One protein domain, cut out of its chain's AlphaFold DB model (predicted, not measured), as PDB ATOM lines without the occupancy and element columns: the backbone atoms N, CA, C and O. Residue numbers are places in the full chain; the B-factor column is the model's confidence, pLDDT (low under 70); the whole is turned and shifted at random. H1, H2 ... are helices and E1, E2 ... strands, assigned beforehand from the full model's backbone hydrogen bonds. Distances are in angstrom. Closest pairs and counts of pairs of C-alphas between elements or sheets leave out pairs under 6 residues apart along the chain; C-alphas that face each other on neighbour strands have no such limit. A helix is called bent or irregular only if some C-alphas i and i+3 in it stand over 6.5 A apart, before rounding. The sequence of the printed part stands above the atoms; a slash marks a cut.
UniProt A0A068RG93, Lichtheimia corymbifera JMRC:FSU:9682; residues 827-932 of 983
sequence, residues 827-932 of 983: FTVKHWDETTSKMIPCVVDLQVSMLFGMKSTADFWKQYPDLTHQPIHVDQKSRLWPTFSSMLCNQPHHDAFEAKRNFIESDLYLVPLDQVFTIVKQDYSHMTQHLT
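AT A GLANCE: This is residues 827 to 932 of the 983 residues of a protein of Lichtheimia corymbifera JMRC:FSU:9682 (UniProt A0A068RG93). A small, strongly twisted sheet of three strands, E1, E2 and E3, has helix H5 standing up from it and helix H1 grazing it, while H2 packs on H1 about perpendicular to it and the short H6 makes a corner with H5. Toward the other end of the longest axis lies a helical hairpin, H3 and H4, only loosely joined to the sheet, and from its turn the loop of residues 890 to 895 sticks out. The 106 printed residues hold six named helices and three named strands, in the order E1, E2, H1, H2, H3, H4, E3, H5, H6; the sheet runs E1, E2, E3, all antiparallel, and the class is mixed, helices and strands. The whole is compact, with a radius of gyration of the C-alphas of 14.3 A, and spans 40 by 33 by 26 A.

HOW THE PARTS SIT: In the sheet, E1, residues 827 to 833, and E2, residues 838 to 844, form a hairpin, with N 831 and O 840 2.9 A apart and N 842 and O 829 2.8 A apart, within hydrogen-bond range. E2 is the inner strand, and its other antiparallel neighbour is E3, residues 909 to 912, with N 843 and O 911 2.8 A apart, within range. Residues 870 to 871 make a short antiparallel pairing with residues 909 to 910 of E3. H5, residues 913 to 922, is on the sheet at a height of 10.8 A, only just over E2, on which 3 of its 10 C-alphas fall; it stands up from the sheet, its line rising 53 degrees out of the local plane. H1, residues 845 to 851, only grazes the sheet with its residues 845 to 848; the closest C-alphas of H1 and E3, those of Asp 845 and Tyr 909, are 5.4 A apart. H1 and H5 are close but not clearly touching, with the C-alphas of Val 848 and Val 916 closest at 7.6 A. H2, residues 857 to 863, touches H1, the closest C-alphas being those of Leu 846 and Thr 857, 5.7 A apart; their lines are about perpendicular, at 78 degrees. H6, residues 925 to 929, only just touches H5, with 3 pairs of C-alphas within 8 A, and only at the corner; the closest C-alphas are those of Val 920 and Thr 928, 6.5 A apart. H3, residues 874 to 888, only grazes the sheet with its residues 876 to 884. H3 and H4, residues 896 to 905, touch as a helical hairpin, opposite ways at a steep tilt of 44 degrees, with the C-alphas of Lys 877 and Ile 904 closest at 5.7 A. H4 is apart from H1. In H1, H2, H4 and H5 every O i to N i+4 pair is within hydrogen-bond range; in H3 it is 7 of 11, and in H6 0 of 1, beside 1 of 2 O i to N i+3 pairs.

IN THESE COORDINATES: E1 begins at C-alpha 827, (84.324, 104.972, 81.307), and is 18.1 A long; E2 is 18.6 A and E3 10.0 A. H3 is the longest helix by residues, 17.7 A from C-alpha 874 at (88.361, 110.416, 97.634) to C-alpha 888; it is only just irregular, C-alphas 879 and 882 being 6.9 A apart. H4 is 14.1 A and H5 14.3 A long, H2 10.0 A and H1 9.7 A. H6, 8.3 A, ends at C-alpha 929, (75.271, 96.491, 69.716), and is only just irregular, C-alphas 926 and 929 being 6.6 A apart.

THE WHOLE: The two C-alphas farthest apart, those of Thr 836 and His 893, are 45.4 A apart. The printed part has no cut and no long link; the links H2 to H3 and H3 to H4 are short, the others tight. The mean pLDDT of the printed part is 78.7, and residues 889 to 896 and 927 to 930 are under 70.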
ATOM      1  N   PHE A 827      82.972 104.659  80.859       82.94
ATOM      2  CA  PHE A 827      84.324 104.972  81.307       82.94
ATOM      3  C   PHE A 827      84.883 103.822  82.145       82.94
ATOM      4  O   PHE A 827      84.325 103.432  83.169       82.94
ATOM      5  N   THR A 828      86.004 103.274  81.685       85.12
ATOM      6  CA  THR A 828      86.632 102.075  82.244       85.12
ATOM      7  C   THR A 828      87.918 102.434  82.978       85.12
ATOM      8  O   THR A 828      88.857 102.992  82.409       85.12
ATOM      9  N   VAL A 829      87.963 102.105  84.263       84.31
ATOM     10  CA  VAL A 829      89.097 102.313  85.161       84.31
ATOM     11  C   VAL A 829      89.790 100.973  85.369       84.31
ATOM     12  O   VAL A 829      89.147  99.983  85.709       84.31
ATOM     13  N   LYS A 830      91.110 100.914  85.176       82.88
ATOM     14  CA  LYS A 830      91.883  99.693  85.444       82.88
ATOM     15  C   LYS A 830      92.131  99.585  86.954       82.88
ATOM     16  O   LYS A 830      92.840 100.420  87.510       82.88
ATOM     17  N   HIS A 831      91.588  98.558  87.596       80.94
ATOM     18  CA  HIS A 831      91.795  98.245  89.013       80.94
ATOM     19  C   HIS A 831      92.688  97.001  89.150       80.94
ATOM     20  O   HIS A 831      92.597  96.107  88.312       80.94
ATOM     21  N   TRP A 832      93.560  96.930  90.160       77.38
ATOM     22  CA  TRP A 832      94.331  95.711  90.441       77.38
ATOM     23  C   TRP A 832      93.531  94.820  91.387       77.38
ATOM     24  O   TRP A 832      93.315  95.189  92.536       77.38
ATOM     25  N   ASP A 833      93.112  93.652  90.912       75.94
ATOM     26  CA  ASP A 833      92.490  92.634  91.753       75.94
ATOM     27  C   ASP A 833      93.566  91.739  92.378       75.94
ATOM     28  O   ASP A 833      94.334  91.062  91.684       75.94
ATOM     29  N   GLU A 834      93.597  91.724  93.709       73.44
ATOM     30  CA  GLU A 834      94.519  90.916  94.504       73.44
ATOM     31  C   GLU A 834      94.265  89.409  94.335       73.44
ATOM     32  O   GLU A 834      95.216  88.625  94.340       73.44
ATOM     33  N   THR A 835      93.010  88.995  94.113       71.69
ATOM     34  CA  THR A 835      92.616  87.577  94.079       71.69
ATOM     35  C   THR A 835      93.053  86.868  92.796       71.69
ATOM     36  O   THR A 835      93.578  85.755  92.859       71.69
ATOM     37  N   THR A 836      92.922  87.509  91.627       71.81
ATOM     38  CA  THR A 836      93.448  86.988  90.350       71.81
ATOM     39  C   THR A 836      94.844  87.506  89.995       71.81
ATOM     40  O   THR A 836      95.432  87.016  89.024       71.81
ATOM     41  N   SER A 837      95.388  88.454  90.773       76.62
ATOM     42  CA  SER A 837      96.685  89.118  90.556       76.62
ATOM     43  C   SER A 837      96.816  89.741  89.158       76.62
ATOM     44  O   SER A 837      97.784  89.494  88.428       76.62
ATOM     45  N   LYS A 838      95.800  90.516  88.754       76.50
ATOM     46  CA  LYS A 838      95.681  91.133  87.420       76.50
ATOM     47  C   LYS A 838      95.041  92.516  87.487       76.50
ATOM     48  O   LYS A 838      94.244  92.808  88.371       76.50
ATOM     49  N   MET A 839      95.312  93.332  86.466       79.75
ATOM     50  CA  MET A 839      94.501  94.518  86.186       79.75
ATOM     51  C   MET A 839      93.176  94.097  85.530       79.75
ATOM     52  O   MET A 839      93.194  93.559  84.422       79.75
ATOM     53  N   ILE A 840      92.050  94.374  86.184       82.81
ATOM     54  CA  ILE A 840      90.685  94.174  85.675       82.81
ATOM     55  C   ILE A 840      90.105  95.541  85.257       82.81
ATOM     56  O   ILE A 840      90.325  96.535  85.957       82.81
ATOM     57  N   PRO A 841      89.392  95.648  84.118       85.75
ATOM     58  CA  PRO A 841      88.627  96.846  83.786       85.75
ATOM     59  C   PRO A 841      87.337  96.907  84.616       85.75
ATOM     60  O   PRO A 841      86.516  95.992  84.571       85.75
ATOM     61  N   CYS A 842      87.129  98.007  85.333       87.62
ATOM     62  CA  CYS A 842      85.916  98.277  86.106       87.62
ATOM     63  C   CYS A 842      85.235  99.570  85.634       87.62
ATOM     64  O   CYS A 842      85.885 100.443  85.062       87.62
ATOM     65  N   VAL A 843      83.939  99.713  85.893       88.06
ATOM     66  CA  VAL A 843      83.127 100.910  85.604       88.06
ATOM     67  C   VAL A 843      82.596 101.475  86.924       88.06
ATOM     68  O   VAL A 843      82.422 100.725  87.884       88.06
ATOM     69  N   VAL A 844      82.359 102.787  86.996       88.56
ATOM     70  CA  VAL A 844      81.731 103.419  88.171       88.56
ATOM     71  C   VAL A 844      80.238 103.077  88.206       88.56
ATOM     72  O   VAL A 844      79.537 103.264  87.212       88.56
ATOM     73  N   ASP A 845      79.745 102.614  89.350       86.38
ATOM     74  CA  ASP A 845      78.357 102.193  89.580       86.38
ATOM     75  C   ASP A 845      77.312 103.266  89.234       86.38
ATOM     76  O   ASP A 845      76.290 102.954  88.622       86.38
ATOM     77  N   LEU A 846      77.597 104.542  89.512       85.25
ATOM     78  CA  LEU A 846      76.781 105.680  89.069       85.25
ATOM     79  C   LEU A 846      76.557 105.690  87.549       85.25
ATOM     80  O   LEU A 846      75.449 105.960  87.090       85.25
ATOM     81  N   GLN A 847      77.579 105.354  86.755       85.06
ATOM     82  CA  GLN A 847      77.455 105.323  85.298       85.06
ATOM     83  C   GLN A 847      76.613 104.136  84.816       85.06
ATOM     84  O   GLN A 847      75.861 104.274  83.854       85.06
ATOM     85  N   VAL A 848      76.709 102.989  85.493       83.88
ATOM     86  CA  VAL A 848      75.886 101.801  85.208       83.88
ATOM     87  C   VAL A 848      74.424 102.056  85.591       83.88
ATOM     88  O   VAL A 848      73.521 101.759  84.814       83.88
ATOM     89  N   SER A 849      74.193 102.710  86.731       83.56
ATOM     90  CA  SER A 849      72.864 103.133  87.193       83.56
ATOM     91  C   SER A 849      72.199 104.074  86.180       83.56
ATOM     92  O   SER A 849      71.058 103.849  85.781       83.56
ATOM     93  N   MET A 850      72.937 105.080  85.689       80.56
ATOM     94  CA  MET A 850      72.456 105.983  84.635       80.56
ATOM     95  C   MET A 850      72.219 105.266  83.296       80.56
ATOM     96  O   MET A 850      71.244 105.580  82.617       80.56
ATOM     97  N   LEU A 851      73.064 104.296  82.918       82.44
ATOM     98  CA  LEU A 851      72.889 103.498  81.695       82.44
ATOM     99  C   LEU A 851      71.585 102.683  81.722       82.44
ATOM    100  O   LEU A 851      70.909 102.583  80.703       82.44
ATOM    101  N   PHE A 852      71.224 102.130  82.882       81.44
ATOM    102  CA  PHE A 852      70.005 101.340  83.082       81.44
ATOM    103  C   PHE A 852      68.761 102.182  83.429       81.44
ATOM    104  O   PHE A 852      67.707 101.620  83.729       81.44
ATOM    105  N   GLY A 853      68.854 103.517  83.386       77.81
ATOM    106  CA  GLY A 853      67.735 104.428  83.670       77.81
ATOM    107  C   GLY A 853      67.314 104.485  85.145       77.81
ATOM    108  O   GLY A 853      66.204 104.919  85.457       77.81
ATOM    109  N   MET A 854      68.178 104.038  86.060       80.38
ATOM    110  CA  MET A 854      67.900 103.980  87.496       80.38
ATOM    111  C   MET A 854      68.058 105.355  88.154       80.38
ATOM    112  O   MET A 854      68.913 106.154  87.771       80.38
ATOM    113  N   LYS A 855      67.228 105.639  89.164       72.69
ATOM    114  CA  LYS A 855      67.168 106.959  89.818       72.69
ATOM    115  C   LYS A 855      68.267 107.178  90.861       72.69
ATOM    116  O   LYS A 855      68.576 108.325  91.173       72.69
ATOM    117  N   SER A 856      68.855 106.107  91.389       80.88
ATOM    118  CA  SER A 856      69.968 106.157  92.337       80.88
ATOM    119  C   SER A 856      70.875 104.928  92.208       80.88
ATOM    120  O   SER A 856      70.458 103.888  91.697       80.88
ATOM    121  N   THR A 857      72.101 105.018  92.731       83.88
ATOM    122  CA  THR A 857      72.980 103.848  92.914       83.88
ATOM    123  C   THR A 857      72.412 102.858  93.936       83.88
ATOM    124  O   THR A 857      72.632 101.657  93.815       83.88
ATOM    125  N   ALA A 858      71.620 103.320  94.911       83.62
ATOM    126  CA  ALA A 858      70.963 102.446  95.883       83.62
ATOM    127  C   ALA A 858      69.923 101.513  95.231       83.62
ATOM    128  O   ALA A 858      69.805 100.359  95.637       83.62
ATOM    129  N   ASP A 859      69.213 101.975  94.194       83.56
ATOM    130  CA  ASP A 859      68.298 101.131  93.412       83.56
ATOM    131  C   ASP A 859      69.063 100.036  92.650       83.56
ATOM    132  O   ASP A 859      68.658  98.873  92.666       83.56
ATOM    133  N   PHE A 860      70.214 100.383  92.057       86.56
ATOM    134  CA  PHE A 860      71.100  99.441  91.365       86.56
ATOM    135  C   PHE A 860      71.610  98.332  92.299       86.56
ATOM    136  O   PHE A 860      71.440  97.148  92.001       86.56
ATOM    137  N   TRP A 861      72.149  98.699  93.466       87.00
ATOM    138  CA  TRP A 861      72.638  97.734  94.462       87.00
ATOM    139  C   TRP A 861      71.523  96.887  95.092       87.00
ATOM    140  O   TRP A 861      71.766  95.752  95.497       87.00
ATOM    141  N   LYS A 862      70.285  97.394  95.127       87.25
ATOM    142  CA  LYS A 862      69.100  96.634  95.548       87.25
ATOM    143  C   LYS A 862      68.627  95.628  94.490       87.25
ATOM    144  O   LYS A 862      68.085  94.589  94.860       87.25
ATOM    145  N   GLN A 863      68.806  95.927  93.202       84.44
ATOM    146  CA  GLN A 863      68.429  95.036  92.099       84.44
ATOM    147  C   GLN A 863      69.485  93.953  91.825       84.44
ATOM    148  O   GLN A 863      69.118  92.835  91.468       84.44
ATOM    149  N   TYR A 864      70.771  94.252  92.034       86.19
ATOM    150  CA  TYR A 864      71.885  93.334  91.760       86.19
ATOM    151  C   TYR A 864      72.824  93.153  92.980       86.19
ATOM    152  O   TYR A 864      73.987  93.562  92.931       86.19
ATOM    153  N   PRO A 865      72.353  92.534  94.083       82.19
ATOM    154  CA  PRO A 865      73.111  92.431  95.337       82.19
ATOM    155  C   PRO A 865      74.341  91.509  95.265       82.19
ATOM    156  O   PRO A 865      75.287  91.700  96.025       82.19
ATOM    157  N   ASP A 866      74.361  90.533  94.351       81.62
ATOM    158  CA  ASP A 866      75.440  89.534  94.226       81.62
ATOM    159  C   ASP A 866      76.693  90.052  93.482       81.62
ATOM    160  O   ASP A 866      77.637  89.301  93.220       81.62
ATOM    161  N   LEU A 867      76.717  91.334  93.102       85.31
ATOM    162  CA  LEU A 867      77.810  91.946  92.347       85.31
ATOM    163  C   LEU A 867      79.012  92.304  93.229       85.31
ATOM    164  O   LEU A 867      78.905  93.018  94.230       85.31
ATOM    165  N   THR A 868      80.202  91.885  92.795       82.94
ATOM    166  CA  THR A 868      81.457  92.236  93.471       82.94
ATOM    167  C   THR A 868      81.806  93.696  93.215       82.94
ATOM    168  O   THR A 868      81.874  94.118  92.059       82.94
ATOM    169  N   HIS A 869      82.085  94.451  94.273       83.75
ATOM    170  CA  HIS A 869      82.306  95.891  94.200       83.75
ATOM    171  C   HIS A 869      83.484  96.344  95.062       83.75
ATOM    172  O   HIS A 869      83.822  95.705  96.056       83.75
ATOM    173  N   GLN A 870      84.121  97.450  94.669       81.31
ATOM    174  CA  GLN A 870      85.254  98.044  95.387       81.31
ATOM    175  C   GLN A 870      85.016  99.545  95.622       81.31
ATOM    176  O   GLN A 870      84.685 100.245  94.662       81.31
ATOM    177  N   PRO A 871      85.158 100.068  96.855       83.75
ATOM    178  CA  PRO A 871      84.866 101.469  97.163       83.75
ATOM    179  C   PRO A 871      85.888 102.425  96.531       83.75
ATOM    180  O   PRO A 871      87.096 102.185  96.563       83.75
ATOM    181  N   ILE A 872      85.414 103.545  95.978       84.00
ATOM    182  CA  ILE A 872      86.276 104.551  95.341       84.00
ATOM    183  C   ILE A 872      86.791 105.542  96.391       84.00
ATOM    184  O   ILE A 872      86.028 106.317  96.969       84.00
ATOM    185  N   HIS A 873      88.110 105.582  96.596       79.75
ATOM    186  CA  HIS A 873      88.733 106.559  97.496       79.75
ATOM    187  C   HIS A 873      88.585 108.003  96.985       79.75
ATOM    188  O   HIS A 873      88.593 108.260  95.782       79.75
ATOM    189  N   VAL A 874      88.529 108.971  97.910       76.50
ATOM    190  CA  VAL A 874      88.361 110.416  97.634       76.50
ATOM    191  C   VAL A 874      89.326 110.937  96.559       76.50
ATOM    192  O   VAL A 874      88.902 111.643  95.643       76.50
ATOM    193  N   ASP A 875      90.597 110.528  96.597       74.62
ATOM    194  CA  ASP A 875      91.596 110.912  95.590       74.62
ATOM    195  C   ASP A 875      91.240 110.412  94.181       74.62
ATOM    196  O   ASP A 875      91.427 111.136  93.201       74.62
ATOM    197  N   GLN A 876      90.671 109.209  94.061       75.12
ATOM    198  CA  GLN A 876      90.181 108.670  92.791       75.12
ATOM    199  C   GLN A 876      88.914 109.403  92.333       75.12
ATOM    200  O   GLN A 876      88.859 109.807  91.173       75.12
ATOM    201  N   LYS A 877      87.953 109.688  93.230       82.06
ATOM    202  CA  LYS A 877      86.779 110.528  92.903       82.06
ATOM    203  C   LYS A 877      87.221 111.890  92.345       82.06
ATOM    204  O   LYS A 877      86.738 112.325  91.300       82.06
ATOM    205  N   SER A 878      88.220 112.527  92.964       79.56
ATOM    206  CA  SER A 878      88.756 113.822  92.512       79.56
ATOM    207  C   SER A 878      89.338 113.793  91.087       79.56
ATOM    208  O   SER A 878      89.226 114.781  90.359       79.56
ATOM    209  N   ARG A 879      89.917 112.651  90.680       79.31
ATOM    210  CA  ARG A 879      90.499 112.400  89.349       79.31
ATOM    211  C   ARG A 879      89.459 112.012  88.300       79.31
ATOM    212  O   ARG A 879      89.659 112.310  87.129       79.31
ATOM    213  N   LEU A 880      88.369 111.367  88.713       81.56
ATOM    214  CA  LEU A 880      87.253 110.984  87.844       81.56
ATOM    215  C   LEU A 880      86.311 112.163  87.550       81.56
ATOM    216  O   LEU A 880      85.706 112.204  86.481       81.56
ATOM    217  N   TRP A 881      86.218 113.150  88.450       84.12
ATOM    218  CA  TRP A 881      85.320 114.302  88.293       84.12
ATOM    219  C   TRP A 881      85.377 114.999  86.913       84.12
ATOM    220  O   TRP A 881      84.306 115.212  86.351       84.12
ATOM    221  N   PRO A 882      86.541 115.318  86.305       80.06
ATOM    222  CA  PRO A 882      86.588 115.974  84.990       80.06
ATOM    223  C   PRO A 882      85.984 115.146  83.844       80.06
ATOM    224  O   PRO A 882      85.641 115.699  82.803       80.06
ATOM    225  N   THR A 883      85.865 113.827  84.022       79.94
ATOM    226  CA  THR A 883      85.229 112.909  83.068       79.94
ATOM    227  C   THR A 883      83.711 112.852  83.270       79.94
ATOM    228  O   THR A 883      82.966 112.753  82.298       79.94
ATOM    229  N   PHE A 884      83.239 112.961  84.518       78.56
ATOM    230  CA  PHE A 884      81.814 112.896  84.866       78.56
ATOM    231  C   PHE A 884      81.117 114.263  84.959       78.56
ATOM    232  O   PHE A 884      79.889 114.325  84.908       78.56
ATOM    233  N   SER A 885      81.844 115.382  85.018       79.69
ATOM    234  CA  SER A 885      81.239 116.717  85.113       79.69
ATOM    235  C   SER A 885      80.369 117.071  83.899       79.69
ATOM    236  O   SER A 885      79.326 117.690  84.060       79.69
ATOM    237  N   SER A 886      80.725 116.609  82.693       73.75
ATOM    238  CA  SER A 886      79.912 116.736  81.464       73.75
ATOM    239  C   SER A 886      78.762 115.716  81.359       73.75
ATOM    240  O   SER A 886      78.007 115.696  80.382       73.75
ATOM    241  N   MET A 887      78.627 114.833  82.350       72.62
ATOM    242  CA  MET A 887      77.489 113.930  82.509       72.62
ATOM    243  C   MET A 887      76.505 114.452  83.561       72.62
ATOM    244  O   MET A 887      75.302 114.283  83.386       72.62
ATOM    245  N   LEU A 888      77.014 115.111  84.609       72.50
ATOM    246  CA  LEU A 888      76.248 115.534  85.784       72.50
ATOM    247  C   LEU A 888      75.835 117.020  85.752       72.50
ATOM    248  O   LEU A 888      74.711 117.345  86.119       72.50
ATOM    249  N   CYS A 889      76.682 117.932  85.262       69.94
ATOM    250  CA  CYS A 889      76.398 119.378  85.220       69.94
ATOM    251  C   CYS A 889      75.603 119.794  83.963       69.94
ATOM    252  O   CYS A 889      75.913 120.791  83.319       69.94
ATOM    253  N   ASN A 890      74.595 119.007  83.582       58.41
ATOM    254  CA  ASN A 890      73.936 119.092  82.273       58.41
ATOM    255  C   ASN A 890      72.735 120.075  82.227       58.41
ATOM    256  O   ASN A 890      71.880 119.952  81.352       58.41
ATOM    257  N   GLN A 891      72.644 121.013  83.180       54.44
ATOM    258  CA  GLN A 891      71.551 121.990  83.336       54.44
ATOM    259  C   GLN A 891      72.109 123.385  83.690       54.44
ATOM    260  O   GLN A 891      73.003 123.470  84.535       54.44
ATOM    261  N   PRO A 892      71.580 124.490  83.123       46.72
ATOM    262  CA  PRO A 892      72.198 125.826  83.178       46.72
ATOM    263  C   PRO A 892      72.106 126.548  84.537       46.72
ATOM    264  O   PRO A 892      72.541 127.691  84.651       46.72
ATOM    265  N   HIS A 893      71.544 125.902  85.561       49.53
ATOM    266  CA  HIS A 893      71.374 126.460  86.910       49.53
ATOM    267  C   HIS A 893      71.955 125.574  88.024       49.53
ATOM    268  O   HIS A 893      71.723 125.854  89.196       49.53
ATOM    269  N   HIS A 894      72.701 124.515  87.691       58.38
ATOM    270  CA  HIS A 894      73.316 123.658  88.707       58.38
ATOM    271  C   HIS A 894      74.724 124.149  89.054       58.38
ATOM    272  O   HIS A 894      75.602 124.178  88.189       58.38
ATOM    273  N   ASP A 895      74.963 124.492  90.321       64.62
ATOM    274  CA  ASP A 895      76.280 124.948  90.764       64.62
ATOM    275  C   ASP A 895      77.322 123.830  90.605       64.62
ATOM    276  O   ASP A 895      77.301 122.812  91.301       64.62
ATOM    277  N   ALA A 896      78.274 124.011  89.685       68.94
ATOM    278  CA  ALA A 896      79.288 122.998  89.378       68.94
ATOM    279  C   ALA A 896      80.219 122.699  90.574       68.94
ATOM    280  O   ALA A 896      80.836 121.634  90.628       68.94
ATOM    281  N   PHE A 897      80.301 123.613  91.547       72.75
ATOM    282  CA  PHE A 897      80.962 123.382  92.834       72.75
ATOM    283  C   PHE A 897      80.163 122.449  93.751       72.75
ATOM    284  O   PHE A 897      80.758 121.568  94.371       72.75
ATOM    285  N   GLU A 898      78.839 122.602  93.814       75.75
ATOM    286  CA  GLU A 898      77.960 121.744  94.611       75.75
ATOM    287  C   GLU A 898      77.859 120.344  93.994       75.75
ATOM    288  O   GLU A 898      78.085 119.351  94.679       75.75
ATOM    289  N   ALA A 899      77.669 120.246  92.675       76.88
ATOM    290  CA  ALA A 899      77.683 118.964  91.968       76.88
ATOM    291  C   ALA A 899      79.020 118.212  92.157       76.88
ATOM    292  O   ALA A 899      79.028 117.003  92.393       76.88
ATOM    293  N   LYS A 900      80.155 118.932  92.132       80.50
ATOM    294  CA  LYS A 900      81.480 118.361  92.427       80.50
ATOM    295  C   LYS A 900      81.606 117.894  93.874       80.50
ATOM    296  O   LYS A 900      82.199 116.846  94.122       80.50
ATOM    297  N   ARG A 901      81.093 118.684  94.821       80.12
ATOM    298  CA  ARG A 901      81.090 118.348  96.244       80.12
ATOM    299  C   ARG A 901      80.299 117.062  96.476       80.12
ATOM    300  O   ARG A 901      80.863 116.104  96.996       80.12
ATOM    301  N   ASN A 902      79.064 117.016  95.984       80.44
ATOM    302  CA  ASN A 902      78.171 115.872  96.122       80.44
ATOM    303  C   ASN A 902      78.796 114.608  95.510       80.44
ATOM    304  O   ASN A 902      78.825 113.581  96.171       80.44
ATOM    305  N   PHE A 903      79.417 114.683  94.325       84.56
ATOM    306  CA  PHE A 903      80.124 113.540  93.719       84.56
ATOM    307  C   PHE A 903      81.316 113.018  94.548       84.56
ATOM    308  O   PHE A 903      81.644 111.834  94.488       84.56
ATOM    309  N   ILE A 904      81.993 113.878  95.314       82.75
ATOM    310  CA  ILE A 904      83.106 113.473  96.189       82.75
ATOM    311  C   ILE A 904      82.580 112.904  97.519       82.75
ATOM    312  O   ILE A 904      83.140 111.928  98.031       82.75
ATOM    313  N   GLU A 905      81.507 113.483  98.059       82.12
ATOM    314  CA  GLU A 905      80.869 113.074  99.316       82.12
ATOM    315  C   GLU A 905      79.987 111.811  99.161       82.12
ATOM    316  O   GLU A 905      79.913 111.027 100.099       82.12
ATOM    317  N   SER A 906      79.397 111.540  97.986       82.56
ATOM    318  CA  SER A 906      78.608 110.323  97.704       82.56
ATOM    319  C   SER A 906      79.443 109.045  97.721       82.56
ATOM    320  O   SER A 906      80.517 108.999  97.117       82.56
ATOM    321  N   ASP A 907      78.928 107.971  98.319       83.50
ATOM    322  CA  ASP A 907      79.519 106.636  98.195       83.50
ATOM    323  C   ASP A 907      79.362 106.100  96.767       83.50
ATOM    324  O   ASP A 907      78.267 106.084  96.205       83.50
ATOM    325  N   LEU A 908      80.492 105.712  96.172       87.56
ATOM    326  CA  LEU A 908      80.627 105.299  94.775       87.56
ATOM    327  C   LEU A 908      81.562 104.096  94.692       87.56
ATOM    328  O   LEU A 908      82.572 104.036  95.406       87.56
ATOM    329  N   TYR A 909      81.255 103.177  93.782       88.44
ATOM    330  CA  TYR A 909      81.890 101.865  93.709       88.44
ATOM    331  C   TYR A 909      82.353 101.518  92.290       88.44
ATOM    332  O   TYR A 909      81.756 101.924  91.293       88.44
ATOM    333  N   LEU A 910      83.431 100.739  92.194       87.94
ATOM    334  CA  LEU A 910      83.890 100.113  90.956       87.94
ATOM    335  C   LEU A 910      83.278  98.718  90.813       87.94
ATOM    336  O   LEU A 910      83.470  97.868  91.682       87.94
ATOM    337  N   VAL A 911      82.614  98.483  89.682       87.06
ATOM    338  CA  VAL A 911      82.015  97.199  89.287       87.06
ATOM    339  C   VAL A 911      82.822  96.604  88.126       87.06
ATOM    340  O   VAL A 911      83.076  97.330  87.160       87.06
ATOM    341  N   PRO A 912      83.235  95.322  88.152       88.50
ATOM    342  CA  PRO A 912      83.926  94.691  87.029       88.50
ATOM    343  C   PRO A 912      83.109  94.757  85.732       88.50
ATOM    344  O   PRO A 912      81.945  94.353  85.688       88.50
ATOM    345  N   LEU A 913      83.740  95.224  84.652       87.38
ATOM    346  CA  LEU A 913      83.107  95.397  83.339       87.38
ATOM    347  C   LEU A 913      82.502  94.084  82.811       87.38
ATOM    348  O   LEU A 913      81.454  94.102  82.171       87.38
ATOM    349  N   ASP A 914      83.120  92.947  83.128       85.56
ATOM    350  CA  ASP A 914      82.666  91.609  82.742       85.56
ATOM    351  C   ASP A 914      81.290  91.257  83.351       85.56
ATOM    352  O   ASP A 914      80.463  90.607  82.703       85.56
ATOM    353  N   GLN A 915      81.005  91.736  84.569       85.75
ATOM    354  CA  GLN A 915      79.705  91.562  85.231       85.75
ATOM    355  C   GLN A 915      78.661  92.512  84.633       85.75
ATOM    356  O   GLN A 915      77.561  92.077  84.298       85.75
ATOM    357  N   VAL A 916      79.032  93.772  84.374       83.56
ATOM    358  CA  VAL A 916      78.166  94.742  83.674       83.56
ATOM    359  C   VAL A 916      77.778  94.227  82.280       83.56
ATOM    360  O   VAL A 916      76.605  94.250  81.919       83.56
ATOM    361  N   PHE A 917      78.722  93.662  81.517       84.56
ATOM    362  CA  PHE A 917      78.436  93.002  80.235       84.56
ATOM    363  C   PHE A 917      77.543  91.763  80.359       84.56
ATOM    364  O   PHE A 917      76.887  91.400  79.383       84.56
ATOM    365  N   THR A 918      77.539  91.090  81.509       84.56
ATOM    366  CA  THR A 918      76.666  89.935  81.750       84.56
ATOM    367  C   THR A 918      75.224  90.403  81.952       84.56
ATOM    368  O   THR A 918      74.349  89.929  81.229       84.56
ATOM    369  N   ILE A 919      75.003  91.430  82.783       83.50
ATOM    370  CA  ILE A 919      73.692  92.086  82.953       83.50
ATOM    371  C   ILE A 919      73.184  92.648  81.619       83.50
ATOM    372  O   ILE A 919      72.061  92.362  81.215       83.50
ATOM    373  N   VAL A 920      74.025  93.386  80.878       81.31
ATOM    374  CA  VAL A 920      73.648  93.948  79.565       81.31
ATOM    375  C   VAL A 920      73.197  92.855  78.591       81.31
ATOM    376  O   VAL A 920      72.240  93.057  77.854       81.31
ATOM    377  N   LYS A 921      73.833  91.677  78.589       79.38
ATOM    378  CA  LYS A 921      73.438  90.564  77.709       79.38
ATOM    379  C   LYS A 921      72.163  89.846  78.154       79.38
ATOM    380  O   LYS A 921      71.486  89.287  77.294       79.38
ATOM    381  N   GLN A 922      71.874  89.821  79.453       78.12
ATOM    382  CA  GLN A 922      70.703  89.151  80.023       78.12
ATOM    383  C   GLN A 922      69.459  90.045  79.949       78.12
ATOM    384  O   GLN A 922      68.478  89.666  79.313       78.12
ATOM    385  N   ASP A 923      69.538  91.250  80.512       73.88
ATOM    386  CA  ASP A 923      68.376  92.112  80.758       73.88
ATOM    387  C   ASP A 923      68.216  93.210  79.686       73.88
ATOM    388  O   ASP A 923      67.100  93.593  79.335       73.88
ATOM    389  N   TYR A 924      69.324  93.689  79.105       75.62
ATOM    390  CA  TYR A 924      69.361  94.846  78.190       75.62
ATOM    391  C   TYR A 924      69.951  94.498  76.814       75.62
ATOM    392  O   TYR A 924      70.689  95.285  76.215       75.62
ATOM    393  N   SER A 925      69.638  93.306  76.296       70.50
ATOM    394  CA  SER A 925      70.332  92.685  75.152       70.50
ATOM    395  C   SER A 925      70.460  93.582  73.909       70.50
ATOM    396  O   SER A 925      71.498  93.556  73.239       70.50
ATOM    397  N   HIS A 926      69.467  94.435  73.645       70.06
ATOM    398  CA  HIS A 926      69.456  95.430  72.567       70.06
ATOM    399  C   HIS A 926      70.591  96.473  72.664       70.06
ATOM    400  O   HIS A 926      71.116  96.905  71.640       70.06
ATOM    401  N   MET A 927      71.039  96.835  73.871       63.56
ATOM    402  CA  MET A 927      72.131  97.799  74.082       63.56
ATOM    403  C   MET A 927      73.507  97.230  73.698       63.56
ATOM    404  O   MET A 927      74.437  97.990  73.424       63.56
ATOM    405  N   THR A 928      73.649  95.899  73.624       65.81
ATOM    406  CA  THR A 928      74.929  95.212  73.349       65.81
ATOM    407  C   THR A 928      75.570  95.636  72.021       65.81
ATOM    408  O   THR A 928      76.791  95.592  71.898       65.81
ATOM    409  N   GLN A 929      74.774  96.063  71.032       57.56
ATOM    410  CA  GLN A 929      75.271  96.491  69.716       57.56
ATOM    411  C   GLN A 929      75.844  97.921  69.702       57.56
ATOM    412  O   GLN A 929      76.579  98.271  68.783       57.56
ATOM    413  N   HIS A 930      75.545  98.732  70.723       60.41
ATOM    414  CA  HIS A 930      75.896 100.158  70.782       60.41
ATOM    415  C   HIS A 930      76.792 100.525  71.979       60.41
ATOM    416  O   HIS A 930      77.223 101.672  72.107       60.41
ATOM    417  N   LEU A 931      77.105  99.563  72.856       71.75
ATOM    418  CA  LEU A 931      77.907  99.795  74.055       71.75
ATOM    419  C   LEU A 931      79.391 100.036  73.713       71.75
ATOM    420  O   LEU A 931      80.163  99.101  73.494       71.75
ATOM    421  N   THR A 932      79.809 101.300  73.709       76.38
ATOM    422  CA  THR A 932      81.217 101.693  73.553       76.38
ATOM    423  C   THR A 932      81.891 101.904  74.913       76.38
ATOM    424  O   THR A 932      81.242 102.264  75.894       76.38
TER     425      THR A 932